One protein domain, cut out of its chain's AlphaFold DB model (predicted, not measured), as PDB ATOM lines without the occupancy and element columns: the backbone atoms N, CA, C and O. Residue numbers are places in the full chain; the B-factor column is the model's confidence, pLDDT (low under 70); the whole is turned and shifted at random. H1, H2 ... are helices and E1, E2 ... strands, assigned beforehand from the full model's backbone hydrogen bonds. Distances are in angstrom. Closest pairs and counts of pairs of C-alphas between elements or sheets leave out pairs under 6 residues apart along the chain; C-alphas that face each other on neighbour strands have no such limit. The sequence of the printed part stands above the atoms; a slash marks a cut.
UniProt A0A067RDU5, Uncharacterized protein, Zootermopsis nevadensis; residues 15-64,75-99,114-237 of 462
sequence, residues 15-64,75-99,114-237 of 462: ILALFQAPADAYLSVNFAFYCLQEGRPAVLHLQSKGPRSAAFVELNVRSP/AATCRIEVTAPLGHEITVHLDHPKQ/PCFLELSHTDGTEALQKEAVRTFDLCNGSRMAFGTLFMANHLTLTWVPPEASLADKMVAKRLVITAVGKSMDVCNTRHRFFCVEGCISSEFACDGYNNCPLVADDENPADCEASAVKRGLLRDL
ATOM      1  N   ILE A  15     -31.991  97.256 128.365       61.78
ATOM      2  CA  ILE A  15     -31.116  96.625 129.365       61.78
ATOM      3  C   ILE A  15     -31.807  95.402 129.986       61.78
ATOM      4  O   ILE A  15     -31.196  94.344 130.065       61.78
ATOM      5  N   LEU A  16     -33.084  95.496 130.361       51.75
ATOM      6  CA  LEU A  16     -33.846  94.361 130.894       51.75
ATOM      7  C   LEU A  16     -34.069  93.271 129.836       51.75
ATOM      8  O   LEU A  16     -33.928  92.097 130.158       51.75
ATOM      9  N   ALA A  17     -34.308  93.631 128.572       47.59
ATOM     10  CA  ALA A  17     -34.390  92.677 127.464       47.59
ATOM     11  C   ALA A  17     -33.038  92.001 127.166       47.59
ATOM     12  O   ALA A  17     -33.020  90.829 126.800       47.59
ATOM     13  N   LEU A  18     -31.911  92.689 127.387       49.09
ATOM     14  CA  LEU A  18     -30.572  92.089 127.331       49.09
ATOM     15  C   LEU A  18     -30.307  91.132 128.507       49.09
ATOM     16  O   LEU A  18     -29.535  90.192 128.351       49.09
ATOM     17  N   PHE A  19     -30.971  91.315 129.654       48.75
ATOM     18  CA  PHE A  19     -30.890  90.394 130.799       48.75
ATOM     19  C   PHE A  19     -31.918  89.246 130.758       48.75
ATOM     20  O   PHE A  19     -31.773  88.285 131.511       48.75
ATOM     21  N   GLN A  20     -32.930  89.309 129.884       37.12
ATOM     22  CA  GLN A  20     -33.994  88.300 129.746       37.12
ATOM     23  C   GLN A  20     -33.988  87.554 128.406       37.12
ATOM     24  O   GLN A  20     -34.979  86.909 128.064       37.12
ATOM     25  N   ALA A  21     -32.888  87.574 127.655       39.06
ATOM     26  CA  ALA A  21     -32.687  86.577 126.612       39.06
ATOM     27  C   ALA A  21     -32.163  85.283 127.270       39.06
ATOM     28  O   ALA A  21     -31.005  85.254 127.684       39.06
ATOM     29  N   PRO A  22     -32.945  84.188 127.352       43.88
ATOM     30  CA  PRO A  22     -32.459  82.882 127.816       43.88
ATOM     31  C   PRO A  22     -31.521  82.212 126.788       43.88
ATOM     32  O   PRO A  22     -31.478  80.991 126.694       43.88
ATOM     33  N   ALA A  23     -30.854  82.997 125.941       49.22
ATOM     34  CA  ALA A  23     -30.315  82.525 124.674       49.22
ATOM     35  C   ALA A  23     -28.863  82.058 124.760       49.22
ATOM     36  O   ALA A  23     -28.495  81.147 124.025       49.22
ATOM     37  N   ASP A  24     -28.071  82.598 125.682       57.81
ATOM     38  CA  ASP A  24     -26.675  82.196 125.789       57.81
ATOM     39  C   ASP A  24     -26.511  81.313 127.020       57.81
ATOM     40  O   ASP A  24     -26.210  81.762 128.125       57.81
ATOM     41  N   ALA A  25     -26.733  80.013 126.804       81.38
ATOM     42  CA  ALA A  25     -26.417  78.973 127.778       81.38
ATOM     43  C   ALA A  25     -24.922  78.971 128.150       81.38
ATOM     44  O   ALA A  25     -24.544  78.344 129.124       81.38
ATOM     45  N   TYR A  26     -24.072  79.676 127.406       90.31
ATOM     46  CA  TYR A  26     -22.629  79.706 127.591       90.31
ATOM     47  C   TYR A  26     -22.146  81.070 128.059       90.31
ATOM     48  O   TYR A  26     -22.566  82.113 127.555       90.31
ATOM     49  N   LEU A  27     -21.149  81.068 128.940       92.75
ATOM     50  CA  LEU A  27     -20.382  82.273 129.218       92.75
ATOM     51  C   LEU A  27     -19.439  82.588 128.045       92.75
ATOM     52  O   LEU A  27     -18.471  81.868 127.818       92.75
ATOM     53  N   SER A  28     -19.676  83.681 127.321       92.56
ATOM     54  CA  SER A  28     -18.761  84.134 126.265       92.56
ATOM     55  C   SER A  28     -17.590  84.940 126.836       92.56
ATOM     56  O   SER A  28     -17.774  85.900 127.585       92.56
ATOM     57  N   VAL A  29     -16.371  84.549 126.472       93.00
ATOM     58  CA  VAL A  29     -15.108  85.126 126.928       93.00
ATOM     59  C   VAL A  29     -14.246  85.418 125.708       93.00
ATOM     60  O   VAL A  29     -13.815  84.514 125.001       93.00
ATOM     61  N   ASN A  30     -13.940  86.687 125.453       91.75
ATOM     62  CA  ASN A  30     -13.010  87.043 124.386       91.75
ATOM     63  C   ASN A  30     -11.573  86.970 124.919       91.75
ATOM     64  O   ASN A  30     -11.178  87.761 125.780       91.75
ATOM     65  N   PHE A  31     -10.794  86.010 124.411       91.06
ATOM     66  CA  PHE A  31      -9.472  85.698 124.956       91.06
ATOM     67  C   PHE A  31      -8.476  86.849 124.779       91.06
ATOM     68  O   PHE A  31      -7.533  87.014 125.552       91.06
ATOM     69  N   ALA A  32      -8.724  87.699 123.789       86.75
ATOM     70  CA  ALA A  32      -7.832  88.776 123.412       86.75
ATOM     71  C   ALA A  32      -7.747  89.908 124.456       86.75
ATOM     72  O   ALA A  32      -6.807  90.703 124.432       86.75
ATOM     73  N   PHE A  33      -8.703  89.973 125.392       85.62
ATOM     74  CA  PHE A  33      -8.646  90.882 126.542       85.62
ATOM     75  C   PHE A  33      -7.651  90.434 127.618       85.62
ATOM     76  O   PHE A  33      -7.256  91.241 128.455       85.62
ATOM     77  N   TYR A  34      -7.218  89.173 127.584       88.50
ATOM     78  CA  TYR A  34      -6.306  88.582 128.566       88.50
ATOM     79  C   TYR A  34      -4.856  88.510 128.065       88.50
ATOM     80  O   TYR A  34      -4.016  87.827 128.650       88.50
ATOM     81  N   CYS A  35      -4.545  89.226 126.984       86.31
ATOM     82  CA  CYS A  35      -3.193  89.414 126.467       86.31
ATOM     83  C   CYS A  35      -2.517  90.571 127.213       86.31
ATOM     84  O   CYS A  35      -2.385  91.676 126.688       86.31
ATOM     85  N   LEU A  36      -2.147  90.345 128.474       75.62
ATOM     86  CA  LEU A  36      -1.426  91.325 129.285       75.62
ATOM     87  C   LEU A  36       0.051  90.954 129.373       75.62
ATOM     88  O   LEU A  36       0.399  89.789 129.525       75.62
ATOM     89  N   GLN A  37       0.921  91.965 129.302       64.31
ATOM     90  CA  GLN A  37       2.361  91.754 129.147       64.31
ATOM     91  C   GLN A  37       3.046  91.180 130.403       64.31
ATOM     92  O   GLN A  37       4.145  90.670 130.263       64.31
ATOM     93  N   GLU A  38       2.423  91.230 131.594       69.81
ATOM     94  CA  GLU A  38       3.049  90.782 132.860       69.81
ATOM     95  C   GLU A  38       2.060  90.669 134.055       69.81
ATOM     96  O   GLU A  38       2.428  90.799 135.222       69.81
ATOM     97  N   GLY A  39       0.767  90.455 133.788       72.38
ATOM     98  CA  GLY A  39      -0.274  90.407 134.825       72.38
ATOM     99  C   GLY A  39      -0.468  89.023 135.452       72.38
ATOM    100  O   GLY A  39      -0.156  88.003 134.839       72.38
ATOM    101  N   ARG A  40      -1.057  88.979 136.659       83.69
ATOM    102  CA  ARG A  40      -1.636  87.729 137.179       83.69
ATOM    103  C   ARG A  40      -2.646  87.198 136.152       83.69
ATOM    104  O   ARG A  40      -3.428  88.005 135.639       83.69
ATOM    105  N   PRO A  41      -2.632  85.890 135.845       85.25
ATOM    106  CA  PRO A  41      -3.591  85.314 134.917       85.25
ATOM    107  C   PRO A  41      -5.004  85.562 135.440       85.25
ATOM    108  O   PRO A  41      -5.263  85.487 136.643       85.25
ATOM    109  N   ALA A  42      -5.916  85.908 134.536       91.38
ATOM    110  CA  ALA A  42      -7.317  85.974 134.905       91.38
ATOM    111  C   ALA A  42      -7.829  84.562 135.165       91.38
ATOM    112  O   ALA A  42      -7.480  83.636 134.433       91.38
ATOM    113  N   VAL A  43      -8.668  84.419 136.186       94.38
ATOM    114  CA  VAL A  43      -9.249  83.134 136.563       94.38
ATOM    115  C   VAL A  43     -10.726  83.126 136.190       94.38
ATOM    116  O   VAL A  43     -11.504  83.974 136.628       94.38
ATOM    117  N   LEU A  44     -11.109  82.162 135.366       95.69
ATOM    118  CA  LEU A  44     -12.471  81.841 134.998       95.69
ATOM    119  C   LEU A  44     -12.965  80.685 135.872       95.69
ATOM    120  O   LEU A  44     -12.512  79.550 135.743       95.69
ATOM    121  N   HIS A  45     -13.921  80.973 136.749       96.88
ATOM    122  CA  HIS A  45     -14.560  79.965 137.587       96.88
ATOM    123  C   HIS A  45     -15.826  79.440 136.910       96.88
ATOM    124  O   HIS A  45     -16.807  80.175 136.763       96.88
ATOM    125  N   LEU A  46     -15.814  78.167 136.518       96.44
ATOM    126  CA  LEU A  46     -17.012  77.477 136.055       96.44
ATOM    127  C   LEU A  46     -17.893  77.105 137.251       96.44
ATOM    128  O   LEU A  46     -17.421  76.847 138.359       96.44
ATOM    129  N   GLN A  47     -19.199  77.078 137.026       94.75
ATOM    130  CA  GLN A  47     -20.173  76.647 138.022       94.75
ATOM    131  C   GLN A  47     -20.525  75.177 137.843       94.75
ATOM    132  O   GLN A  47     -20.289  74.579 136.798       94.75
ATOM    133  N   SER A  48     -21.108  74.579 138.880       91.12
ATOM    134  CA  SER A  48     -21.543  73.190 138.786       91.12
ATOM    135  C   SER A  48     -22.767  73.082 137.894       91.12
ATOM    136  O   SER A  48     -22.883  72.101 137.184       91.12
ATOM    137  N   LYS A  49     -23.661  74.075 137.891       89.62
ATOM    138  CA  LYS A  49     -24.945  74.056 137.178       89.62
ATOM    139  C   LYS A  49     -25.197  75.386 136.476       89.62
ATOM    140  O   LYS A  49     -24.612  76.401 136.850       89.62
ATOM    141  N   GLY A  50     -26.143  75.378 135.544       88.88
ATOM    142  CA  GLY A  50     -26.584  76.586 134.861       88.88
ATOM    143  C   GLY A  50     -25.586  77.054 133.798       88.88
ATOM    144  O   GLY A  50     -24.547  76.421 133.582       88.88
ATOM    145  N   PRO A  51     -25.843  78.214 133.178       87.94
ATOM    146  CA  PRO A  51     -25.137  78.645 131.975       87.94
ATOM    147  C   PRO A  51     -23.647  78.962 132.192       87.94
ATOM    148  O   PRO A  51     -22.867  79.143 131.265       87.94
ATOM    149  N   ARG A  52     -23.215  79.037 133.453       92.25
ATOM    150  CA  ARG A  52     -21.807  79.217 133.828       92.25
ATOM    151  C   ARG A  52     -21.060  77.898 134.000       92.25
ATOM    152  O   ARG A  52     -19.895  77.919 134.385       92.25
ATOM    153  N   SER A  53     -21.714  76.759 133.774       94.50
ATOM    154  CA  SER A  53     -21.053  75.451 133.760       94.50
ATOM    155  C   SER A  53     -20.359  75.148 132.428       94.50
ATOM    156  O   SER A  53     -19.594  74.193 132.359       94.50
ATOM    157  N   ALA A  54     -20.524  76.004 131.415       95.56
ATOM    158  CA  ALA A  54     -19.692  76.017 130.221       95.56
ATOM    159  C   ALA A  54     -19.347  77.448 129.787       95.56
ATOM    160  O   ALA A  54     -20.015  78.420 130.154       95.56
ATOM    161  N   ALA A  55     -18.286  77.581 128.998       96.19
ATOM    162  CA  ALA A  55     -17.821  78.848 128.463       96.19
ATOM    163  C   ALA A  55     -17.353  78.716 127.011       96.19
ATOM    164  O   ALA A  55     -16.679  77.753 126.641       96.19
ATOM    165  N   PHE A  56     -17.656  79.732 126.205       94.94
ATOM    166  CA  PHE A  56     -17.048  79.935 124.899       94.94
ATOM    167  C   PHE A  56     -15.861  80.874 125.029       94.94
ATOM    168  O   PHE A  56     -16.026  82.037 125.384       94.94
ATOM    169  N   VAL A  57     -14.669  80.396 124.691       94.81
ATOM    170  CA  VAL A  57     -13.475  81.239 124.618       94.81
ATOM    171  C   VAL A  57     -13.204  81.581 123.158       94.81
ATOM    172  O   VAL A  57     -12.791  80.733 122.368       94.81
ATOM    173  N   GLU A  58     -13.468  82.829 122.783       93.88
ATOM    174  CA  GLU A  58     -13.240  83.329 121.431       93.88
ATOM    175  C   GLU A  58     -11.777  83.734 121.228       93.88
ATOM    176  O   GLU A  58     -11.234  84.589 121.929       93.88
ATOM    177  N   LEU A  59     -11.154  83.146 120.210       91.88
ATOM    178  CA  LEU A  59      -9.774  83.369 119.789       91.88
ATOM    179  C   LEU A  59      -9.724  84.488 118.743       91.88
ATOM    180  O   LEU A  59      -9.362  84.288 117.582       91.88
ATOM    181  N   ASN A  60     -10.155  85.684 119.141       86.75
ATOM    182  CA  ASN A  60     -10.237  86.829 118.242       86.75
ATOM    183  C   ASN A  60      -8.903  87.577 118.176       86.75
ATOM    184  O   ASN A  60      -8.483  88.214 119.133       86.75
ATOM    185  N   VAL A  61      -8.259  87.590 117.009       77.94
ATOM    186  CA  VAL A  61      -7.012  88.358 116.800       77.94
ATOM    187  C   VAL A  61      -7.272  89.868 116.706       77.94
ATOM    188  O   VAL A  61      -6.378  90.671 116.951       77.94
ATOM    189  N   ARG A  62      -8.513  90.286 116.416       67.56
ATOM    190  CA  ARG A  62      -8.905  91.701 116.239       67.56
ATOM    191  C   ARG A  62      -8.995  92.505 117.544       67.56
ATOM    192  O   ARG A  62      -9.744  93.479 117.602       67.56
ATOM    193  N   SER A  63      -8.261  92.118 118.583       57.72
ATOM    194  CA  SER A  63      -8.147  92.956 119.776       57.72
ATOM    195  C   SER A  63      -7.697  94.362 119.374       57.72
ATOM    196  O   SER A  63      -6.806  94.487 118.531       57.72
ATOM    197  N   PRO A  64      -8.249  95.428 119.976       54.91
ATOM    198  CA  PRO A  64      -7.798  96.802 119.754       54.91
ATOM    199  C   PRO A  64      -6.362  97.059 120.244       54.91
ATOM    200  O   PRO A  64      -5.920  98.206 120.250       54.91
ATOM    201  N   ALA A  75       5.936  88.828 121.128       69.19
ATOM    202  CA  ALA A  75       4.545  88.509 120.811       69.19
ATOM    203  C   ALA A  75       3.728  88.546 122.113       69.19
ATOM    204  O   ALA A  75       4.165  88.011 123.131       69.19
ATOM    205  N   ALA A  76       2.582  89.227 122.107       82.56
ATOM    206  CA  ALA A  76       1.738  89.320 123.292       82.56
ATOM    207  C   ALA A  76       1.168  87.934 123.613       82.56
ATOM    208  O   ALA A  76       0.345  87.429 122.862       82.56
ATOM    209  N   THR A  77       1.605  87.313 124.703       88.69
ATOM    210  CA  THR A  77       1.059  86.027 125.147       88.69
ATOM    211  C   THR A  77      -0.205  86.269 125.967       88.69
ATOM    212  O   THR A  77      -0.195  87.044 126.921       88.69
ATOM    213  N   CYS A  78      -1.299  85.609 125.604       91.88
ATOM    214  CA  CYS A  78      -2.572  85.667 126.314       91.88
ATOM    215  C   CYS A  78      -2.683  84.462 127.241       91.88
ATOM    216  O   CYS A  78      -2.415  83.341 126.810       91.88
ATOM    217  N   ARG A  79      -3.075  84.676 128.502       93.62
ATOM    218  CA  ARG A  79      -3.191  83.597 129.491       93.62
ATOM    219  C   ARG A  79      -4.470  83.723 130.311       93.62
ATOM    220  O   ARG A  79      -4.758  84.789 130.850       93.62
ATOM    221  N   ILE A  80      -5.213  82.625 130.424       94.75
ATOM    222  CA  ILE A  80      -6.382  82.504 131.298       94.75
ATOM    223  C   ILE A  80      -6.322  81.161 132.025       94.75
ATOM    224  O   ILE A  80      -5.955  80.141 131.446       94.75
ATOM    225  N   GLU A  81      -6.660  81.171 133.302       95.12
ATOM    226  CA  GLU A  81      -6.815  79.974 134.120       95.12
ATOM    227  C   GLU A  81      -8.301  79.672 134.238       95.12
ATOM    228  O   GLU A  81      -9.108  80.569 134.447       95.12
ATOM    229  N   VAL A  82      -8.689  78.420 134.070       95.69
ATOM    230  CA  VAL A  82     -10.070  77.962 134.151       95.69
ATOM    231  C   VAL A  82     -10.148  76.930 135.254       95.69
ATOM    232  O   VAL A  82      -9.387  75.967 135.273       95.69
ATOM    233  N   THR A  83     -11.077  77.124 136.179       95.81
ATOM    234  CA  THR A  83     -11.286  76.218 137.308       95.81
ATOM    235  C   THR A  83     -12.694  75.668 137.286       95.81
ATOM    236  O   THR A  83     -13.668  76.417 137.193       95.81
ATOM    237  N   ALA A  84     -12.795  74.348 137.380       95.31
ATOM    238  CA  ALA A  84     -14.049  73.656 137.593       95.31
ATOM    239  C   ALA A  84     -14.337  73.527 139.096       95.31
ATOM    240  O   ALA A  84     -13.419  73.507 139.922       95.31
ATOM    241  N   PRO A  85     -15.617  73.426 139.475       95.06
ATOM    242  CA  PRO A  85     -15.997  73.158 140.854       95.06
ATOM    243  C   PRO A  85     -15.548  71.757 141.288       95.06
ATOM    244  O   PRO A  85     -15.305  70.870 140.470       95.06
ATOM    245  N   LEU A  86     -15.484  71.529 142.600       92.50
ATOM    246  CA  LEU A  86     -15.105  70.227 143.153       92.50
ATOM    247  C   LEU A  86     -15.994  69.097 142.600       92.50
ATOM    248  O   LEU A  86     -17.203  69.258 142.405       92.50
ATOM    249  N   GLY A  87     -15.371  67.950 142.313       91.88
ATOM    250  CA  GLY A  87     -16.032  66.799 141.690       91.88
ATOM    251  C   GLY A  87     -16.354  66.965 140.198       91.88
ATOM    252  O   GLY A  87     -17.027  66.093 139.641       91.88
ATOM    253  N   HIS A  88     -15.899  68.053 139.561       93.81
ATOM    254  CA  HIS A  88     -16.057  68.284 138.127       93.81
ATOM    255  C   HIS A  88     -14.717  68.329 137.385       93.81
ATOM    256  O   HIS A  88     -13.711  68.849 137.863       93.81
ATOM    257  N   GLU A  89     -14.786  67.738 136.203       93.69
ATOM    258  CA  GLU A  89     -13.896  67.735 135.051       93.69
ATOM    259  C   GLU A  89     -13.952  69.012 134.226       93.69
ATOM    260  O   GLU A  89     -15.048  69.530 134.067       93.69
ATOM    261  N   ILE A  90     -12.867  69.463 133.602       93.62
ATOM    262  CA  ILE A  90     -12.925  70.404 132.481       93.62
ATOM    263  C   ILE A  90     -12.695  69.640 131.187       93.62
ATOM    264  O   ILE A  90     -11.583  69.172 130.954       93.62
ATOM    265  N   THR A  91     -13.700  69.595 130.319       92.56
ATOM    266  CA  THR A  91     -13.533  69.206 128.919       92.56
ATOM    267  C   THR A  91     -13.279  70.435 128.057       92.56
ATOM    268  O   THR A  91     -13.818  71.514 128.300       92.56
ATOM    269  N   VAL A  92     -12.432  70.279 127.038       92.44
ATOM    270  CA  VAL A  92     -12.153  71.326 126.047       92.44
ATOM    271  C   VAL A  92     -12.405  70.758 124.664       92.44
ATOM    272  O   VAL A  92     -11.826  69.731 124.298       92.44
ATOM    273  N   HIS A  93     -13.237  71.451 123.897       90.50
ATOM    274  CA  HIS A  93     -13.526  71.159 122.504       90.50
ATOM    275  C   HIS A  93     -13.183  72.370 121.636       90.50
ATOM    276  O   HIS A  93     -13.471  73.512 121.991       90.50
ATOM    277  N   LEU A  94     -12.556  72.139 120.484       88.88
ATOM    278  CA  LEU A  94     -12.343  73.197 119.499       88.88
ATOM    279  C   LEU A  94     -13.571  73.258 118.592       88.88
ATOM    280  O   LEU A  94     -13.846  72.302 117.867       88.88
ATOM    281  N   ASP A  95     -14.287  74.381 118.623       87.12
ATOM    282  CA  ASP A  95     -15.418  74.612 117.732       87.12
ATOM    283  C   ASP A  95     -14.892  74.905 116.323       87.12
ATOM    284  O   ASP A  95     -14.242  75.928 116.057       87.12
ATOM    285  N   HIS A  96     -15.140  73.952 115.430       78.12
ATOM    286  CA  HIS A  96     -14.782  74.061 114.030       78.12
ATOM    287  C   HIS A  96     -15.995  74.571 113.261       78.12
ATOM    288  O   HIS A  96     -17.053  73.936 113.290       78.12
ATOM    289  N   PRO A  97     -15.863  75.657 112.484       68.25
ATOM    290  CA  PRO A  97     -16.928  76.033 111.576       68.25
ATOM    291  C   PRO A  97     -17.181  74.864 110.612       68.25
ATOM    292  O   PRO A  97     -16.268  74.422 109.912       68.25
ATOM    293  N   LYS A  98     -18.432  74.383 110.560       64.06
ATOM    294  CA  LYS A  98     -18.908  73.195 109.809       64.06
ATOM    295  C   LYS A  98     -18.564  73.172 108.303       64.06
ATOM    296  O   LYS A  98     -18.890  72.210 107.620       64.06
ATOM    297  N   GLN A  99     -17.930  74.217 107.767       59.22
ATOM    298  CA  GLN A  99     -17.596  74.389 106.351       59.22
ATOM    299  C   GLN A  99     -16.099  74.591 106.072       59.22
ATOM    300  O   GLN A  99     -15.746  75.048 104.984       59.22
ATOM    301  N   PRO A 114       4.184  80.093 114.051       72.81
ATOM    302  CA  PRO A 114       3.099  79.156 114.331       72.81
ATOM    303  C   PRO A 114       2.033  79.759 115.254       72.81
ATOM    304  O   PRO A 114       2.331  80.572 116.129       72.81
ATOM    305  N   CYS A 115       0.782  79.338 115.071       85.25
ATOM    306  CA  CYS A 115      -0.376  79.842 115.811       85.25
ATOM    307  C   CYS A 115      -0.666  78.906 116.985       85.25
ATOM    308  O   CYS A 115      -1.597  78.101 116.929       85.25
ATOM    309  N   PHE A 116       0.186  78.947 118.008       89.94
ATOM    310  CA  PHE A 116       0.114  77.985 119.099       89.94
ATOM    311  C   PHE A 116      -0.926  78.366 120.156       89.94
ATOM    312  O   PHE A 116      -0.916  79.466 120.709       89.94
ATOM    313  N   LEU A 117      -1.799  77.408 120.448       92.12
ATOM    314  CA  LEU A 117      -2.602  77.342 121.657       92.12
ATOM    315  C   LEU A 117      -2.027  76.234 122.532       92.12
ATOM    316  O   LEU A 117      -1.977  75.078 122.126       92.12
ATOM    317  N   GLU A 118      -1.594  76.582 123.725       92.56
ATOM    318  CA  GLU A 118      -1.086  75.662 124.724       92.56
ATOM    319  C   GLU A 118      -2.125  75.482 125.831       92.56
ATOM    320  O   GLU A 118      -2.695  76.443 126.350       92.56
ATOM    321  N   LEU A 119      -2.394  74.224 126.148       92.62
ATOM    322  CA  LEU A 119      -3.287  73.776 127.203       92.62
ATOM    323  C   LEU A 119      -2.415  73.037 128.215       92.62
ATOM    324  O   LEU A 119      -1.874  71.976 127.891       92.62
ATOM    325  N   SER A 120      -2.256  73.596 129.412       91.69
ATOM    326  CA  SER A 120      -1.552  72.936 130.511       91.69
ATOM    327  C   SER A 120      -2.491  72.662 131.681       91.69
ATOM    328  O   SER A 120      -3.394  73.442 131.983       91.69
ATOM    329  N   HIS A 121      -2.313  71.510 132.319       89.12
ATOM    330  CA  HIS A 121      -3.038  71.130 133.527       89.12
ATOM    331  C   HIS A 121      -2.055  70.838 134.653       89.12
ATOM    332  O   HIS A 121      -1.061  70.129 134.466       89.12
ATOM    333  N   THR A 122      -2.398  71.332 135.835       80.25
ATOM    334  CA  THR A 122      -1.729  71.004 137.086       80.25
ATOM    335  C   THR A 122      -2.599  70.031 137.867       80.25
ATOM    336  O   THR A 122      -3.577  70.445 138.491       80.25
ATOM    337  N   ASP A 123      -2.237  68.749 137.858       73.69
ATOM    338  CA  ASP A 123      -2.842  67.783 138.772       73.69
ATOM    339  C   ASP A 123      -2.470  68.178 140.203       73.69
ATOM    340  O   ASP A 123      -1.301  68.143 140.587       73.69
ATOM    341  N   GLY A 124      -3.463  68.568 141.002       64.81
ATOM    342  CA  GLY A 124      -3.283  69.026 142.386       64.81
ATOM    343  C   GLY A 124      -2.823  67.943 143.371       64.81
ATOM    344  O   GLY A 124      -2.953  68.131 144.577       64.81
ATOM    345  N   THR A 125      -2.326  66.797 142.897       65.38
ATOM    346  CA  THR A 125      -1.829  65.714 143.751       65.38
ATOM    347  C   THR A 125      -0.330  65.893 144.011       65.38
ATOM    348  O   THR A 125       0.514  65.764 143.129       65.38
ATOM    349  N   GLU A 126       0.002  66.215 145.263       57.06
ATOM    350  CA  GLU A 126       1.298  66.732 145.739       57.06
ATOM    351  C   GLU A 126       2.531  65.812 145.558       57.06
ATOM    352  O   GLU A 126       3.632  66.192 145.947       57.06
ATOM    353  N   ALA A 127       2.411  64.618 144.967       53.72
ATOM    354  CA  ALA A 127       3.495  63.627 144.988       53.72
ATOM    355  C   ALA A 127       4.361  63.556 143.715       53.72
ATOM    356  O   ALA A 127       5.490  63.077 143.787       53.72
ATOM    357  N   LEU A 128       3.890  64.028 142.556       53.66
ATOM    358  CA  LEU A 128       4.711  64.144 141.344       53.66
ATOM    359  C   LEU A 128       3.971  65.041 140.336       53.66
ATOM    360  O   LEU A 128       3.173  64.552 139.540       53.66
ATOM    361  N   GLN A 129       4.201  66.357 140.388       59.66
ATOM    362  CA  GLN A 129       3.627  67.325 139.444       59.66
ATOM    363  C   GLN A 129       4.167  67.071 138.030       59.66
ATOM    364  O   GLN A 129       5.124  67.696 137.576       59.66
ATOM    365  N   LYS A 130       3.577  66.114 137.320       70.00
ATOM    366  CA  LYS A 130       3.809  65.947 135.893       70.00
ATOM    367  C   LYS A 130       2.842  66.873 135.172       70.00
ATOM    368  O   LYS A 130       1.719  66.482 134.875       70.00
ATOM    369  N   GLU A 131       3.280  68.104 134.927       76.19
ATOM    370  CA  GLU A 131       2.514  69.060 134.132       76.19
ATOM    371  C   GLU A 131       2.290  68.474 132.732       76.19
ATOM    372  O   GLU A 131       3.225  68.229 131.963       76.19
ATOM    373  N   ALA A 132       1.031  68.169 132.427       84.06
ATOM    374  CA  ALA A 132       0.642  67.685 131.119       84.06
ATOM    375  C   ALA A 132       0.372  68.903 130.237       84.06
ATOM    376  O   ALA A 132      -0.711  69.481 130.270       84.06
ATOM    377  N   VAL A 133       1.379  69.293 129.460       89.50
ATOM    378  CA  VAL A 133       1.266  70.358 128.463       89.50
ATOM    379  C   VAL A 133       0.915  69.734 127.117       89.50
ATOM    380  O   VAL A 133       1.596  68.814 126.653       89.50
ATOM    381  N   ARG A 134      -0.131  70.233 126.454       88.69
ATOM    382  CA  ARG A 134      -0.346  69.969 125.026       88.69
ATOM    383  C   ARG A 134      -0.454  71.263 124.244       88.69
ATOM    384  O   ARG A 134      -1.159  72.187 124.632       88.69
ATOM    385  N   THR A 135       0.182  71.269 123.084       89.38
ATOM    386  CA  THR A 135       0.225  72.420 122.187       89.38
ATOM    387  C   THR A 135      -0.495  72.093 120.882       89.38
ATOM    388  O   THR A 135      -0.274  71.039 120.281       89.38
ATOM    389  N   PHE A 136      -1.336  73.016 120.430       88.44
ATOM    390  CA  PHE A 136      -2.139  72.941 119.217       88.44
ATOM    391  C   PHE A 136      -1.705  74.044 118.267       88.44
ATOM    392  O   PHE A 136      -1.702  75.215 118.633       88.44
ATOM    393  N   ASP A 137      -1.361  73.682 117.033       89.25
ATOM    394  CA  ASP A 137      -1.146  74.662 115.973       89.25
ATOM    395  C   ASP A 137      -2.480  74.945 115.279       89.25
ATOM    396  O   ASP A 137      -2.931  74.186 114.419       89.25
ATOM    397  N   LEU A 138      -3.117  76.050 115.662       89.19
ATOM    398  CA  LEU A 138      -4.409  76.470 115.125       89.19
ATOM    399  C   LEU A 138      -4.345  76.846 113.642       89.19
ATOM    400  O   LEU A 138      -5.385  76.941 112.998       89.19
ATOM    401  N   CYS A 139      -3.151  77.051 113.082       86.19
ATOM    402  CA  CYS A 139      -2.960  77.385 111.672       86.19
ATOM    403  C   CYS A 139      -2.592  76.178 110.804       86.19
ATOM    404  O   CYS A 139      -2.477  76.321 109.582       86.19
ATOM    405  N   ASN A 140      -2.418  74.999 111.406       83.81
ATOM    406  CA  ASN A 140      -2.086  73.769 110.707       83.81
ATOM    407  C   ASN A 140      -3.132  72.685 110.993       83.81
ATOM    408  O   ASN A 140      -3.041  71.934 111.961       83.81
ATOM    409  N   GLY A 141      -4.108  72.552 110.092       68.81
ATOM    410  CA  GLY A 141      -5.213  71.594 110.232       68.81
ATOM    411  C   GLY A 141      -4.825  70.113 110.157       68.81
ATOM    412  O   GLY A 141      -5.697  69.259 110.250       68.81
ATOM    413  N   SER A 142      -3.543  69.771 109.978       59.53
ATOM    414  CA  SER A 142      -3.107  68.383 109.758       59.53
ATOM    415  C   SER A 142      -2.897  67.550 111.030       59.53
ATOM    416  O   SER A 142      -2.593  66.363 110.917       59.53
ATOM    417  N   ARG A 143      -3.023  68.130 112.237       56.56
ATOM    418  CA  ARG A 143      -2.618  67.457 113.492       56.56
ATOM    419  C   ARG A 143      -3.601  67.510 114.659       56.56
ATOM    420  O   ARG A 143      -3.253  67.045 115.743       56.56
ATOM    421  N   MET A 144      -4.812  68.026 114.481       61.78
ATOM    422  CA  MET A 144      -5.785  67.996 115.573       61.78
ATOM    423  C   MET A 144      -6.449  66.622 115.617       61.78
ATOM    424  O   MET A 144      -7.368  66.343 114.854       61.78
ATOM    425  N   ALA A 145      -5.950  65.740 116.486       57.75
ATOM    426  CA  ALA A 145      -6.713  64.567 116.886       57.75
ATOM    427  C   ALA A 145      -7.981  65.079 117.581       57.75
ATOM    428  O   ALA A 145      -7.911  65.654 118.667       57.75
ATOM    429  N   PHE A 146      -9.111  64.952 116.890       56.81
ATOM    430  CA  PHE A 146     -10.421  65.362 117.368       56.81
ATOM    431  C   PHE A 146     -10.768  64.523 118.597       56.81
ATOM    432  O   PHE A 146     -10.994  63.320 118.494       56.81
ATOM    433  N   GLY A 147     -10.736  65.151 119.764       60.06
ATOM    434  CA  GLY A 147     -11.016  64.493 121.025       60.06
ATOM    435  C   GLY A 147     -11.073  65.514 122.145       60.06
ATOM    436  O   GLY A 147     -10.328  66.490 122.162       60.06
ATOM    437  N   THR A 148     -12.006  65.297 123.047       61.94
ATOM    438  CA  THR A 148     -12.197  66.003 124.310       61.94
ATOM    439  C   THR A 148     -10.944  65.827 125.147       61.94
ATOM    440  O   THR A 148     -10.508  64.716 125.442       61.94
ATOM    441  N   LEU A 149     -10.268  66.943 125.385       63.03
ATOM    442  CA  LEU A 149      -8.811  66.899 125.411       63.03
ATOM    443  C   LEU A 149      -8.208  66.892 126.822       63.03
ATOM    444  O   LEU A 149      -7.015  66.615 126.969       63.03
ATOM    445  N   PHE A 150      -9.017  67.142 127.855       64.94
ATOM    446  CA  PHE A 150      -8.552  67.293 129.232       64.94
ATOM    447  C   PHE A 150      -9.581  66.774 130.242       64.94
ATOM    448  O   PHE A 150     -10.776  66.757 129.968       64.94
ATOM    449  N   MET A 151      -9.073  66.284 131.372       66.50
ATOM    450  CA  MET A 151      -9.807  65.680 132.488       66.50
ATOM    451  C   MET A 151      -9.151  66.171 133.777       66.50
ATOM    452  O   MET A 151      -8.265  65.538 134.340       66.50
ATOM    453  N   ALA A 152      -9.469  67.410 134.112       84.25
ATOM    454  CA  ALA A 152      -8.671  68.285 134.944       84.25
ATOM    455  C   ALA A 152      -9.586  69.280 135.653       84.25
ATOM    456  O   ALA A 152     -10.450  69.843 134.989       84.25
ATOM    457  N   ASN A 153      -9.404  69.556 136.943       91.12
ATOM    458  CA  ASN A 153     -10.196  70.601 137.609       91.12
ATOM    459  C   ASN A 153      -9.594  72.013 137.446       91.12
ATOM    460  O   ASN A 153     -10.284  72.992 137.729       91.12
ATOM    461  N   HIS A 154      -8.340  72.130 136.984       93.44
ATOM    462  CA  HIS A 154      -7.633  73.403 136.793       93.44
ATOM    463  C   HIS A 154      -6.871  73.473 135.456       93.44
ATOM    464  O   HIS A 154      -5.748  72.991 135.321       93.44
ATOM    465  N   LEU A 155      -7.441  74.131 134.458       93.62
ATOM    466  CA  LEU A 155      -6.846  74.266 133.135       93.62
ATOM    467  C   LEU A 155      -6.191  75.639 132.956       93.62
ATOM    468  O   LEU A 155      -6.842  76.659 133.138       93.62
ATOM    469  N   THR A 156      -4.947  75.683 132.496       94.12
ATOM    470  CA  THR A 156      -4.310  76.919 132.029       94.12
ATOM    471  C   THR A 156      -4.289  76.942 130.507       94.12
ATOM    472  O   THR A 156      -3.754  76.052 129.850       94.12
ATOM    473  N   LEU A 157      -4.879  77.987 129.946       94.25
ATOM    474  CA  LEU A 157      -4.876  78.295 128.525       94.25
ATOM    475  C   LEU A 157      -3.838  79.374 128.270       94.25
ATOM    476  O   LEU A 157      -3.933  80.467 128.830       94.25
ATOM    477  N   THR A 158      -2.896  79.089 127.380       93.62
ATOM    478  CA  THR A 158      -1.918  80.060 126.897       93.62
ATOM    479  C   THR A 158      -2.019  80.144 125.382       93.62
ATOM    480  O   THR A 158      -1.913  79.141 124.687       93.62
ATOM    481  N   TRP A 159      -2.245  81.332 124.839       93.19
ATOM    482  CA  TRP A 159      -2.385  81.538 123.401       93.19
ATOM    483  C   TRP A 159      -1.473  82.652 122.930       93.19
ATOM    484  O   TRP A 159      -1.448  83.738 123.508       93.19
ATOM    485  N   VAL A 160      -0.742  82.380 121.852       90.69
ATOM    486  CA  VAL A 160       0.022  83.401 121.142       90.69
ATOM    487  C   VAL A 160      -0.785  83.779 119.897       90.69
ATOM    488  O   VAL A 160      -0.875  82.974 118.962       90.69
ATOM    489  N   PRO A 161      -1.415  84.967 119.876       88.62
ATOM    490  CA  PRO A 161      -2.226  85.402 118.760       88.62
ATOM    491  C   PRO A 161      -1.335  85.534 117.523       88.62
ATOM    492  O   PRO A 161      -0.259  86.138 117.594       88.62
ATOM    493  N   PRO A 162      -1.748  84.965 116.383       88.50
ATOM    494  CA  PRO A 162      -0.969  85.085 115.170       88.50
ATOM    495  C   PRO A 162      -1.087  86.486 114.573       88.50
ATOM    496  O   PRO A 162      -1.936  87.291 114.954       88.50
ATOM    497  N   GLU A 163      -0.251  86.761 113.578       84.94
ATOM    498  CA  GLU A 163      -0.380  87.975 112.782       84.94
ATOM    499  C   GLU A 163      -1.763  88.044 112.108       84.94
ATOM    500  O   GLU A 163      -2.343  87.021 111.731       84.94
ATOM    501  N   ALA A 164      -2.299  89.253 111.918       84.19
ATOM    502  CA  ALA A 164      -3.635  89.460 111.355       84.19
ATOM    503  C   ALA A 164      -3.842  88.764 109.991       84.19
ATOM    504  O   ALA A 164      -4.938  88.294 109.703       84.19
ATOM    505  N   SER A 165      -2.783  88.629 109.183       83.38
ATOM    506  CA  SER A 165      -2.792  87.922 107.891       83.38
ATOM    507  C   SER A 165      -2.986  86.400 108.012       83.38
ATOM    508  O   SER A 165      -3.436  85.740 107.070       83.38
ATOM    509  N   LEU A 166      -2.639  85.828 109.168       83.44
ATOM    510  CA  LEU A 166      -2.758  84.407 109.494       83.44
ATOM    511  C   LEU A 166      -4.020  84.095 110.302       83.44
ATOM    512  O   LEU A 166      -4.487  82.958 110.252       83.44
ATOM    513  N   ALA A 167      -4.599  85.085 110.982       85.25
ATOM    514  CA  ALA A 167      -5.830  84.945 111.759       85.25
ATOM    515  C   ALA A 167      -6.998  84.367 110.940       85.25
ATOM    516  O   ALA A 167      -7.756  83.522 111.414       85.25
ATOM    517  N   ASP A 168      -7.115  84.772 109.672       84.31
ATOM    518  CA  ASP A 168      -8.158  84.269 108.772       84.31
ATOM    519  C   ASP A 168      -7.943  82.809 108.352       84.31
ATOM    520  O   ASP A 168      -8.877  82.156 107.890       84.31
ATOM    521  N   LYS A 169      -6.731  82.279 108.549       84.75
ATOM    522  CA  LYS A 169      -6.356  80.896 108.229       84.75
ATOM    523  C   LYS A 169      -6.436  79.960 109.438       84.75
ATOM    524  O   LYS A 169      -6.080  78.790 109.301       84.75
ATOM    525  N   MET A 170      -6.860  80.452 110.604       86.75
ATOM    526  CA  MET A 170      -7.053  79.620 111.791       86.75
ATOM    527  C   MET A 170      -8.197  78.624 111.567       86.75
ATOM    528  O   MET A 170      -9.283  78.996 111.125       86.75
ATOM    529  N   VAL A 171      -7.939  77.361 111.902       84.75
ATOM    530  CA  VAL A 171      -8.864  76.228 111.749       84.75
ATOM    531  C   VAL A 171      -9.997  76.287 112.778       84.75
ATOM    532  O   VAL A 171     -11.122  75.887 112.485       84.75
ATOM    533  N   ALA A 172      -9.713  76.842 113.956       86.25
ATOM    534  CA  ALA A 172     -10.681  77.081 115.014       86.25
ATOM    535  C   ALA A 172     -10.536  78.514 115.531       86.25
ATOM    536  O   ALA A 172      -9.423  78.997 115.752       86.25
ATOM    537  N   LYS A 173     -11.671  79.190 115.720       90.12
ATOM    538  CA  LYS A 173     -11.744  80.556 116.271       90.12
ATOM    539  C   LYS A 173     -12.403  80.596 117.648       90.12
ATOM    540  O   LYS A 173     -12.481  81.658 118.255       90.12
ATOM    541  N   ARG A 174     -12.890  79.457 118.135       91.69
ATOM    542  CA  ARG A 174     -13.617  79.346 119.393       91.69
ATOM    543  C   ARG A 174     -13.294  78.018 120.065       91.69
ATOM    544  O   ARG A 174     -13.157  76.990 119.405       91.69
ATOM    545  N   LEU A 175     -13.160  78.065 121.382       92.62
ATOM    546  CA  LEU A 175     -13.063  76.905 122.258       92.62
ATOM    547  C   LEU A 175     -14.362  76.799 123.049       92.62
ATOM    548  O   LEU A 175     -14.865  77.813 123.530       92.62
ATOM    549  N   VAL A 176     -14.872  75.588 123.205       93.50
ATOM    550  CA  VAL A 176     -15.952  75.253 124.133       93.50
ATOM    551  C   VAL A 176     -15.311  74.569 125.327       93.50
ATOM    552  O   VAL A 176     -14.588  73.586 125.163       93.50
ATOM    553  N   ILE A 177     -15.512  75.126 126.515       95.12
ATOM    554  CA  ILE A 177     -14.958  74.603 127.758       95.12
ATOM    555  C   ILE A 177     -16.116  74.267 128.678       95.12
ATOM    556  O   ILE A 177     -16.868  75.170 129.039       95.12
ATOM    557  N   THR A 178     -16.232  73.009 129.088       95.38
ATOM    558  CA  THR A 178     -17.404  72.537 129.831       95.38
ATOM    559  C   THR A 178     -16.999  71.824 131.112       95.38
ATOM    560  O   THR A 178     -16.051  71.041 131.142       95.38
ATOM    561  N   ALA A 179     -17.721  72.112 132.196       95.62
ATOM    562  CA  ALA A 179     -17.575  71.431 133.470       95.62
ATOM    563  C   ALA A 179     -18.391  70.125 133.470       95.62
ATOM    564  O   ALA A 179     -19.621  70.150 133.400       95.62
ATOM    565  N   VAL A 180     -17.714  68.984 133.596       94.44
ATOM    566  CA  VAL A 180     -18.309  67.641 133.557       94.44
ATOM    567  C   VAL A 180     -18.244  66.995 134.936       94.44
ATOM    568  O   VAL A 180     -17.171  66.719 135.451       94.44
ATOM    569  N   GLY A 181     -19.380  66.715 135.564       94.06
ATOM    570  CA  GLY A 181     -19.417  65.995 136.837       94.06
ATOM    571  C   GLY A 181     -18.925  64.553 136.688       94.06
ATOM    572  O   GLY A 181     -19.391  63.836 135.806       94.06
ATOM    573  N   LYS A 182     -18.009  64.116 137.563       90.81
ATOM    574  CA  LYS A 182     -17.483  62.737 137.570       90.81
ATOM    575  C   LYS A 182     -18.212  61.796 138.517       90.81
ATOM    576  O   LYS A 182     -18.295  60.598 138.257       90.81
ATOM    577  N   SER A 183     -18.679  62.309 139.651       88.31
ATOM    578  CA  SER A 183     -19.284  61.475 140.684       88.31
ATOM    579  C   SER A 183     -20.788  61.336 140.487       88.31
ATOM    580  O   SER A 183     -21.481  62.270 140.078       88.31
ATOM    581  N   MET A 184     -21.307  60.166 140.856       86.25
ATOM    582  CA  MET A 184     -22.743  59.908 140.825       86.25
ATOM    583  C   MET A 184     -23.510  60.903 141.706       86.25
ATOM    584  O   MET A 184     -24.590  61.336 141.325       86.25
ATOM    585  N   ASP A 185     -22.932  61.341 142.826       89.62
ATOM    586  CA  ASP A 185     -23.555  62.319 143.728       89.62
ATOM    587  C   ASP A 185     -23.754  63.687 143.061       89.62
ATOM    588  O   ASP A 185     -24.792  64.330 143.232       89.62
ATOM    589  N   VAL A 186     -22.790  64.115 142.239       89.81
ATOM    590  CA  VAL A 186     -22.893  65.350 141.447       89.81
ATOM    591  C   VAL A 186     -23.938  65.193 140.337       89.81
ATOM    592  O   VAL A 186     -24.733  66.111 140.082       89.81
ATOM    593  N   CYS A 187     -23.960  64.023 139.699       91.69
ATOM    594  CA  CYS A 187     -24.822  63.730 138.558       91.69
ATOM    595  C   CYS A 187     -26.269  63.399 138.929       91.69
ATOM    596  O   CYS A 187     -27.169  63.641 138.130       91.69
ATOM    597  N   ASN A 188     -26.536  62.954 140.157       90.19
ATOM    598  CA  ASN A 188     -27.873  62.610 140.649       90.19
ATOM    599  C   ASN A 188     -28.750  63.841 140.973       90.19
ATOM    600  O   ASN A 188     -29.742  63.767 141.699       90.19
ATOM    601  N   THR A 189     -28.391  65.014 140.455       85.56
ATOM    602  CA  THR A 189     -29.169  66.237 140.640       85.56
ATOM    603  C   THR A 189     -30.155  66.428 139.491       85.56
ATOM    604  O   THR A 189     -29.896  66.061 138.346       85.56
ATOM    605  N   ARG A 190     -31.324  67.016 139.780       81.44
ATOM    606  CA  ARG A 190     -32.260  67.429 138.722       81.44
ATOM    607  C   ARG A 190     -31.541  68.416 137.788       81.44
ATOM    608  O   ARG A 190     -30.740  69.216 138.270       81.44
ATOM    609  N   HIS A 191     -31.857  68.372 136.491       87.19
ATOM    610  CA  HIS A 191     -31.255  69.213 135.436       87.19
ATOM    611  C   HIS A 191     -29.823  68.828 135.016       87.19
ATOM    612  O   HIS A 191     -29.026  69.678 134.622       87.19
ATOM    613  N   ARG A 192     -29.497  67.533 135.073       91.06
ATOM    614  CA  ARG A 192     -28.260  66.966 134.523       91.06
ATOM    615  C   ARG A 192     -28.550  66.080 133.320       91.06
ATOM    616  O   ARG A 192     -29.582  65.412 133.284       91.06
ATOM    617  N   PHE A 193     -27.636  66.082 132.358       91.88
ATOM    618  CA  PHE A 193     -27.594  65.119 131.262       91.88
ATOM    619  C   PHE A 193     -26.441  64.145 131.509       91.88
ATOM    620  O   PHE A 193     -25.345  64.576 131.864       91.88
ATOM    621  N   PHE A 194     -26.704  62.847 131.379       92.06
ATOM    622  CA  PHE A 194     -25.715  61.798 131.618       92.06
ATOM    623  C   PHE A 194     -24.969  61.497 130.319       92.06
ATOM    624  O   PHE A 194     -25.588  61.093 129.340       92.06
ATOM    625  N   CYS A 195     -23.652  61.685 130.340       90.94
ATOM    626  CA  CYS A 195     -22.741  61.205 129.306       90.94
ATOM    627  C   CYS A 195     -22.343  59.753 129.621       90.94
ATOM    628  O   CYS A 195     -22.591  59.265 130.728       90.94
ATOM    629  N   VAL A 196     -21.657  59.068 128.701       88.25
ATOM    630  CA  VAL A 196     -21.067  57.751 129.008       88.25
ATOM    631  C   VAL A 196     -20.046  57.859 130.148       88.25
ATOM    632  O   VAL A 196     -20.013  57.009 131.036       88.25
ATOM    633  N   GLU A 197     -19.257  58.938 130.167       87.25
ATOM    634  CA  GLU A 197     -18.271  59.226 131.214       87.25
ATOM    635  C   GLU A 197     -18.591  60.537 131.949       87.25
ATOM    636  O   GLU A 197     -17.947  61.563 131.751       87.25
ATOM    637  N   GLY A 198     -19.600  60.507 132.822       91.56
ATOM    638  CA  GLY A 198     -19.944  61.626 133.708       91.56
ATOM    639  C   GLY A 198     -21.262  62.308 133.346       91.56
ATOM    640  O   GLY A 198     -22.171  61.692 132.796       91.56
ATOM    641  N   CYS A 199     -21.405  63.584 133.694       93.75
ATOM    642  CA  CYS A 199     -22.614  64.350 133.401       93.75
ATOM    643  C   CYS A 199     -22.351  65.837 133.175       93.75
ATOM    644  O   CYS A 199     -21.449  66.426 133.764       93.75
ATOM    645  N   ILE A 200     -23.215  66.469 132.391       94.69
ATOM    646  CA  ILE A 200     -23.202  67.909 132.108       94.69
ATOM    647  C   ILE A 200     -24.518  68.553 132.553       94.69
ATOM    648  O   ILE A 200     -25.455  67.875 132.988       94.69
ATOM    649  N   SER A 201     -24.602  69.882 132.496       93.88
ATOM    650  CA  SER A 201     -25.885  70.571 132.669       93.88
ATOM    651  C   SER A 201     -26.839  70.205 131.529       93.88
ATOM    652  O   SER A 201     -26.436  70.152 130.372       93.88
ATOM    653  N   SER A 202     -28.116  69.954 131.832       91.00
ATOM    654  CA  SER A 202     -29.092  69.516 130.819       91.00
ATOM    655  C   SER A 202     -29.391  70.557 129.736       91.00
ATOM    656  O   SER A 202     -30.010  70.226 128.729       91.00
ATOM    657  N   GLU A 203     -29.009  71.815 129.960       90.19
ATOM    658  CA  GLU A 203     -29.156  72.889 128.971       90.19
ATOM    659  C   GLU A 203     -28.163  72.778 127.809       90.19
ATOM    660  O   GLU A 203     -28.454  73.300 126.739       90.19
ATOM    661  N   PHE A 204     -27.067  72.038 128.004       92.19
ATOM    662  CA  PHE A 204     -26.028  71.794 127.000       92.19
ATOM    663  C   PHE A 204     -26.238  70.522 126.184       92.19
ATOM    664  O   PHE A 204     -25.426  70.187 125.337       92.19
ATOM    665  N   ALA A 205     -27.313  69.781 126.450       91.88
ATOM    666  CA  ALA A 205     -27.651  68.619 125.645       91.88
ATOM    667  C   ALA A 205     -28.378  69.056 124.367       91.88
ATOM    668  O   ALA A 205     -29.441  69.706 124.438       91.88
ATOM    669  N   CYS A 206     -27.873  68.604 123.218       91.75
ATOM    670  CA  CYS A 206     -28.443  68.853 121.896       91.75
ATOM    671  C   CYS A 206     -28.470  70.336 121.525       91.75
ATOM    672  O   CYS A 206     -29.491  70.844 121.043       91.75
ATOM    673  N   ASP A 207     -27.390  71.044 121.825       89.56
ATOM    674  CA  ASP A 207     -27.220  72.460 121.512       89.56
ATOM    675  C   ASP A 207     -26.324  72.701 120.284       89.56
ATOM    676  O   ASP A 207     -26.171  73.840 119.832       89.56
ATOM    677  N   GLY A 208     -25.816  71.626 119.681       89.38
ATOM    678  CA  GLY A 208     -24.960  71.648 118.505       89.38
ATOM    679  C   GLY A 208     -23.465  71.619 118.816       89.38
ATOM    680  O   GLY A 208     -22.680  71.660 117.859       89.38
ATOM    681  N   TYR A 209     -23.075  71.544 120.092       89.69
ATOM    682  CA  TYR A 209     -21.691  71.480 120.556       89.69
ATOM    683  C   TYR A 209     -21.444  70.204 121.363       89.69
ATOM    684  O   TYR A 209     -22.258  69.803 122.175       89.69
ATOM    685  N   ASN A 210     -20.283  69.571 121.168       89.06
ATOM    686  CA  ASN A 210     -19.919  68.388 121.949       89.06
ATOM    687  C   ASN A 210     -19.403  68.819 123.327       89.06
ATOM    688  O   ASN A 210     -18.252  69.249 123.455       89.06
ATOM    689  N   ASN A 211     -20.243  68.688 124.345       91.56
ATOM    690  CA  ASN A 211     -19.912  68.988 125.731       91.56
ATOM    691  C   ASN A 211     -19.467  67.743 126.505       91.56
ATOM    692  O   ASN A 211     -18.691  67.853 127.463       91.56
ATOM    693  N   CYS A 212     -19.933  66.559 126.096       91.12
ATOM    694  CA  CYS A 212     -19.548  65.300 126.725       91.12
ATOM    695  C   CYS A 212     -18.087  64.899 126.410       91.12
ATOM    696  O   CYS A 212     -17.574  65.195 125.328       91.12
ATOM    697  N   PRO A 213     -17.401  64.173 127.325       87.00
ATOM    698  CA  PRO A 213     -16.042  63.663 127.111       87.00
ATOM    699  C   PRO A 213     -15.886  62.654 125.976       87.00
ATOM    700  O   PRO A 213     -14.764  62.432 125.529       87.00
ATOM    701  N   LEU A 214     -16.961  62.027 125.509       81.56
ATOM    702  CA  LEU A 214     -16.945  61.197 124.312       81.56
ATOM    703  C   LEU A 214     -17.704  61.922 123.206       81.56
ATOM    704  O   LEU A 214     -18.767  62.501 123.427       81.56
ATOM    705  N   VAL A 215     -17.103  61.927 122.017       71.31
ATOM    706  CA  VAL A 215     -17.618  62.672 120.866       71.31
ATOM    707  C   VAL A 215     -19.014  62.164 120.506       71.31
ATOM    708  O   VAL A 215     -19.181  60.972 120.264       71.31
ATOM    709  N   ALA A 216     -19.959  63.101 120.374       68.94
ATOM    710  CA  ALA A 216     -21.334  62.890 119.924       68.94
ATOM    711  C   ALA A 216     -22.275  62.131 120.883       68.94
ATOM    712  O   ALA A 216     -23.340  61.705 120.441       68.94
ATOM    713  N   ASP A 217     -21.944  62.007 122.172       82.00
ATOM    714  CA  ASP A 217     -22.882  61.467 123.173       82.00
ATOM    715  C   ASP A 217     -24.089  62.400 123.380       82.00
ATOM    716  O   ASP A 217     -25.242  61.978 123.304       82.00
ATOM    717  N   ASP A 218     -23.838  63.688 123.624       88.38
ATOM    718  CA  ASP A 218     -24.865  64.706 123.882       88.38
ATOM    719  C   ASP A 218     -25.527  65.260 122.620       88.38
ATOM    720  O   ASP A 218     -26.618  65.821 122.690       88.38
ATOM    721  N   GLU A 219     -24.894  65.058 121.468       91.12
ATOM    722  CA  GLU A 219     -25.351  65.532 120.159       91.12
ATOM    723  C   GLU A 219     -25.878  64.393 119.268       91.12
ATOM    724  O   GLU A 219     -26.053  64.554 118.055       91.12
ATOM    725  N   ASN A 220     -26.139  63.218 119.851       90.00
ATOM    726  CA  ASN A 220     -26.692  62.083 119.124       90.00
ATOM    727  C   ASN A 220     -28.125  62.397 118.643       90.00
ATOM    728  O   ASN A 220     -29.015  62.619 119.471       90.00
ATOM    729  N   PRO A 221     -28.417  62.355 117.325       87.88
ATOM    730  CA  PRO A 221     -29.728  62.735 116.798       87.88
ATOM    731  C   PRO A 221     -30.885  61.938 117.412       87.88
ATOM    732  O   PRO A 221     -31.943  62.509 117.669       87.88
ATOM    733  N   ALA A 222     -30.687  60.650 117.715       86.31
ATOM    734  CA  ALA A 222     -31.729  59.812 118.312       86.31
ATOM    735  C   ALA A 222     -32.122  60.273 119.732       86.31
ATOM    736  O   ALA A 222     -33.311  60.341 120.061       86.31
ATOM    737  N   ASP A 223     -31.139  60.641 120.560       85.06
ATOM    738  CA  ASP A 223     -31.370  61.113 121.932       85.06
ATOM    739  C   ASP A 223     -31.896  62.552 121.953       85.06
ATOM    740  O   ASP A 223     -32.734  62.929 122.789       85.06
ATOM    741  N   CYS A 224     -31.468  63.349 120.975       89.00
ATOM    742  CA  CYS A 224     -31.922  64.713 120.790       89.00
ATOM    743  C   CYS A 224     -33.372  64.807 120.333       89.00
ATOM    744  O   CYS A 224     -34.120  65.626 120.871       89.00
ATOM    745  N   GLU A 225     -33.819  63.935 119.429       85.69
ATOM    746  CA  GLU A 225     -35.229  63.847 119.038       85.69
ATOM    747  C   GLU A 225     -36.124  63.481 120.232       85.69
ATOM    748  O   GLU A 225     -37.142  64.137 120.482       85.69
ATOM    749  N   ALA A 226     -35.718  62.494 121.037       78.88
ATOM    750  CA  ALA A 226     -36.452  62.102 122.240       78.88
ATOM    751  C   ALA A 226     -36.537  63.246 123.271       78.88
ATOM    752  O   ALA A 226     -37.594  63.496 123.868       78.88
ATOM    753  N   SER A 227     -35.439  63.982 123.445       73.69
ATOM    754  CA  SER A 227     -35.349  65.126 124.356       73.69
ATOM    755  C   SER A 227     -36.137  66.341 123.855       73.69
ATOM    756  O   SER A 227     -36.743  67.055 124.660       73.69
ATOM    757  N   ALA A 228     -36.187  66.564 122.540       74.19
ATOM    758  CA  ALA A 228     -36.967  67.626 121.914       74.19
ATOM    759  C   ALA A 228     -38.474  67.401 122.090       74.19
ATOM    760  O   ALA A 228     -39.186  68.333 122.455       74.19
ATOM    761  N   VAL A 229     -38.960  66.163 121.939       69.19
ATOM    762  CA  VAL A 229     -40.374  65.820 122.192       69.19
ATOM    763  C   VAL A 229     -40.753  66.078 123.652       69.19
ATOM    764  O   VAL A 229     -41.816  66.632 123.933       69.19
ATOM    765  N   LYS A 230     -39.868  65.734 124.595       65.44
ATOM    766  CA  LYS A 230     -40.079  65.977 126.029       65.44
ATOM    767  C   LYS A 230     -40.071  67.471 126.373       65.44
ATOM    768  O   LYS A 230     -40.926  67.914 127.137       65.44
ATOM    769  N   ARG A 231     -39.136  68.246 125.803       64.25
ATOM    770  CA  ARG A 231     -39.081  69.712 125.957       64.25
ATOM    771  C   ARG A 231     -40.297  70.393 125.325       64.25
ATOM    772  O   ARG A 231     -40.853  71.287 125.949       64.25
ATOM    773  N   GLY A 232     -40.741  69.941 124.152       58.66
ATOM    774  CA  GLY A 232     -41.962  70.413 123.493       58.66
ATOM    775  C   GLY A 232     -43.203  70.176 124.350       58.66
ATOM    776  O   GLY A 232     -43.921  71.119 124.651       58.66
ATOM    777  N   LEU A 233     -43.380  68.956 124.870       57.03
ATOM    778  CA  LEU A 233     -44.484  68.627 125.782       57.03
ATOM    779  C   LEU A 233     -44.470  69.457 127.075       57.03
ATOM    780  O   LEU A 233     -45.522  69.892 127.534       57.03
ATOM    781  N   LEU A 234     -43.297  69.694 127.669       55.44
ATOM    782  CA  LEU A 234     -43.165  70.547 128.858       55.44
ATOM    783  C   LEU A 234     -43.450  72.022 128.555       55.44
ATOM    784  O   LEU A 234     -44.033  72.712 129.387       55.44
ATOM    785  N   ARG A 235     -43.070  72.502 127.369       50.03
ATOM    786  CA  ARG A 235     -43.330  73.876 126.927       50.03
ATOM    787  C   ARG A 235     -44.808  74.099 126.604       50.03
ATOM    788  O   ARG A 235     -45.339  75.158 126.928       50.03
ATOM    789  N   ASP A 236     -45.486  73.094 126.058       50.97
ATOM    790  CA  ASP A 236     -46.933  73.123 125.813       50.97
ATOM    791  C   ASP A 236     -47.732  73.080 127.128       50.97
ATOM    792  O   ASP A 236     -48.753  73.748 127.258       50.97
ATOM    793  N   LEU A 237     -47.237  72.368 128.148       52.88
ATOM    794  CA  LEU A 237     -47.827  72.378 129.492       52.88
ATOM    795  C   LEU A 237     -47.594  73.708 130.230       52.88
ATOM    796  O   LEU A 237     -48.496  74.185 130.909       52.88
TER     797      LEU A 237
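This is residues 15 to 64, 75 to 99 and 114 to 237 of the 462 residues of an uncharacterized protein of Zootermopsis nevadensis (UniProt A0A067RDU5). Two sheets lie face to face as a sandwich, E2 E4 E8 E6 E7 over E1 E3 E9 E5. At one end a small lobe holds the hairpin E10 E11, H4 and the loop of residues 202 to 220; residues 229 to 237 of H5 stick out beyond it, and residues 15 to 21 stick out separately. The printed part has 199 residues with five named helices and eleven named strands, in the order H1 E1 H2 E2 E3 E4 E5 E6 E7 E8 H3 E9 H4 E10 E11 H5; the class is mixed, with under half of the residues in named elements. The two larger sheets are mixed and E10 E11 is antiparallel; the whole is compact, with a radius of gyration of the C-alphas of 17.6 A and spans of 55 by 44 by 39 A.

Find C-alpha 15 at (-31.116, 96.625, 129.365), where H1, residues 15 to 19, begins. Read on to E1, 27 to 30; H2, 31 to 34; E2, 42 to 45; E3, 54 to 58; E4, 78 to 83; E5, 88 to 95, 21.4 A long; E6, 116 to 121; E7, 132 to 137; E8, 154 to 159; H3, 164 to 167; and E9, 174 to 181, 22.7 A long from C-alpha 174 at (-13.617, 79.346, 119.393). Then come H4, 184 to 187; E10, 192 to 195; E11, 198 to 201; and H5, 221 to 237, 24.1 A long, ending at (-47.827, 72.378, 129.492).

In the larger sheet, E2 and E4 are parallel, with N 44 and O 81 2.7 A apart. Its other neighbour pairs are antiparallel: look at N 80 and O 157 for E4 and E8, 3.0 A, N 118 and O 158 for E8 and E6, 2.8 A, and N 119 and O 134 for the hairpin E6 and E7, 2.8 A. In the other sheet, E1 and E3 are parallel, with N 29 and O 56 at 2.8 A; E9 is antiparallel to E3, N 55 and O 177 at 2.8 A, and to E5, N 91 and O 178 at 2.9 A. The facing parts of the sandwich are 10.6 A centre to centre. H2 is on the larger sheet at a height of 5.4 A; H4 only grazes the other. The closest C-alphas of E9 and E11 are those of Gly 181 and Cys 199, 5.0 A; in the hairpin E10 and E11, N 193 and O 200 are 2.9 A apart. H1, H3 and H5 are not on either sheet of the sandwich. Every O i to N i+4 pair is within hydrogen-bond range in H1 and H5; H2, H3 and H4 are too short for such a pair.

The C-alphas farthest apart, of Ala 75 and Leu 237, are 55.5 A apart. Residues 65 to 74 and 100 to 113 are not printed; the C-alpha gaps are 14.9 A and 22.7 A. The links E7 to E8 and E11 to H5 are long. The mean pLDDT of the printed part is 81.9; 46 residues are under 70, among them 15 to 24, 141 to 151 and 229 to 237.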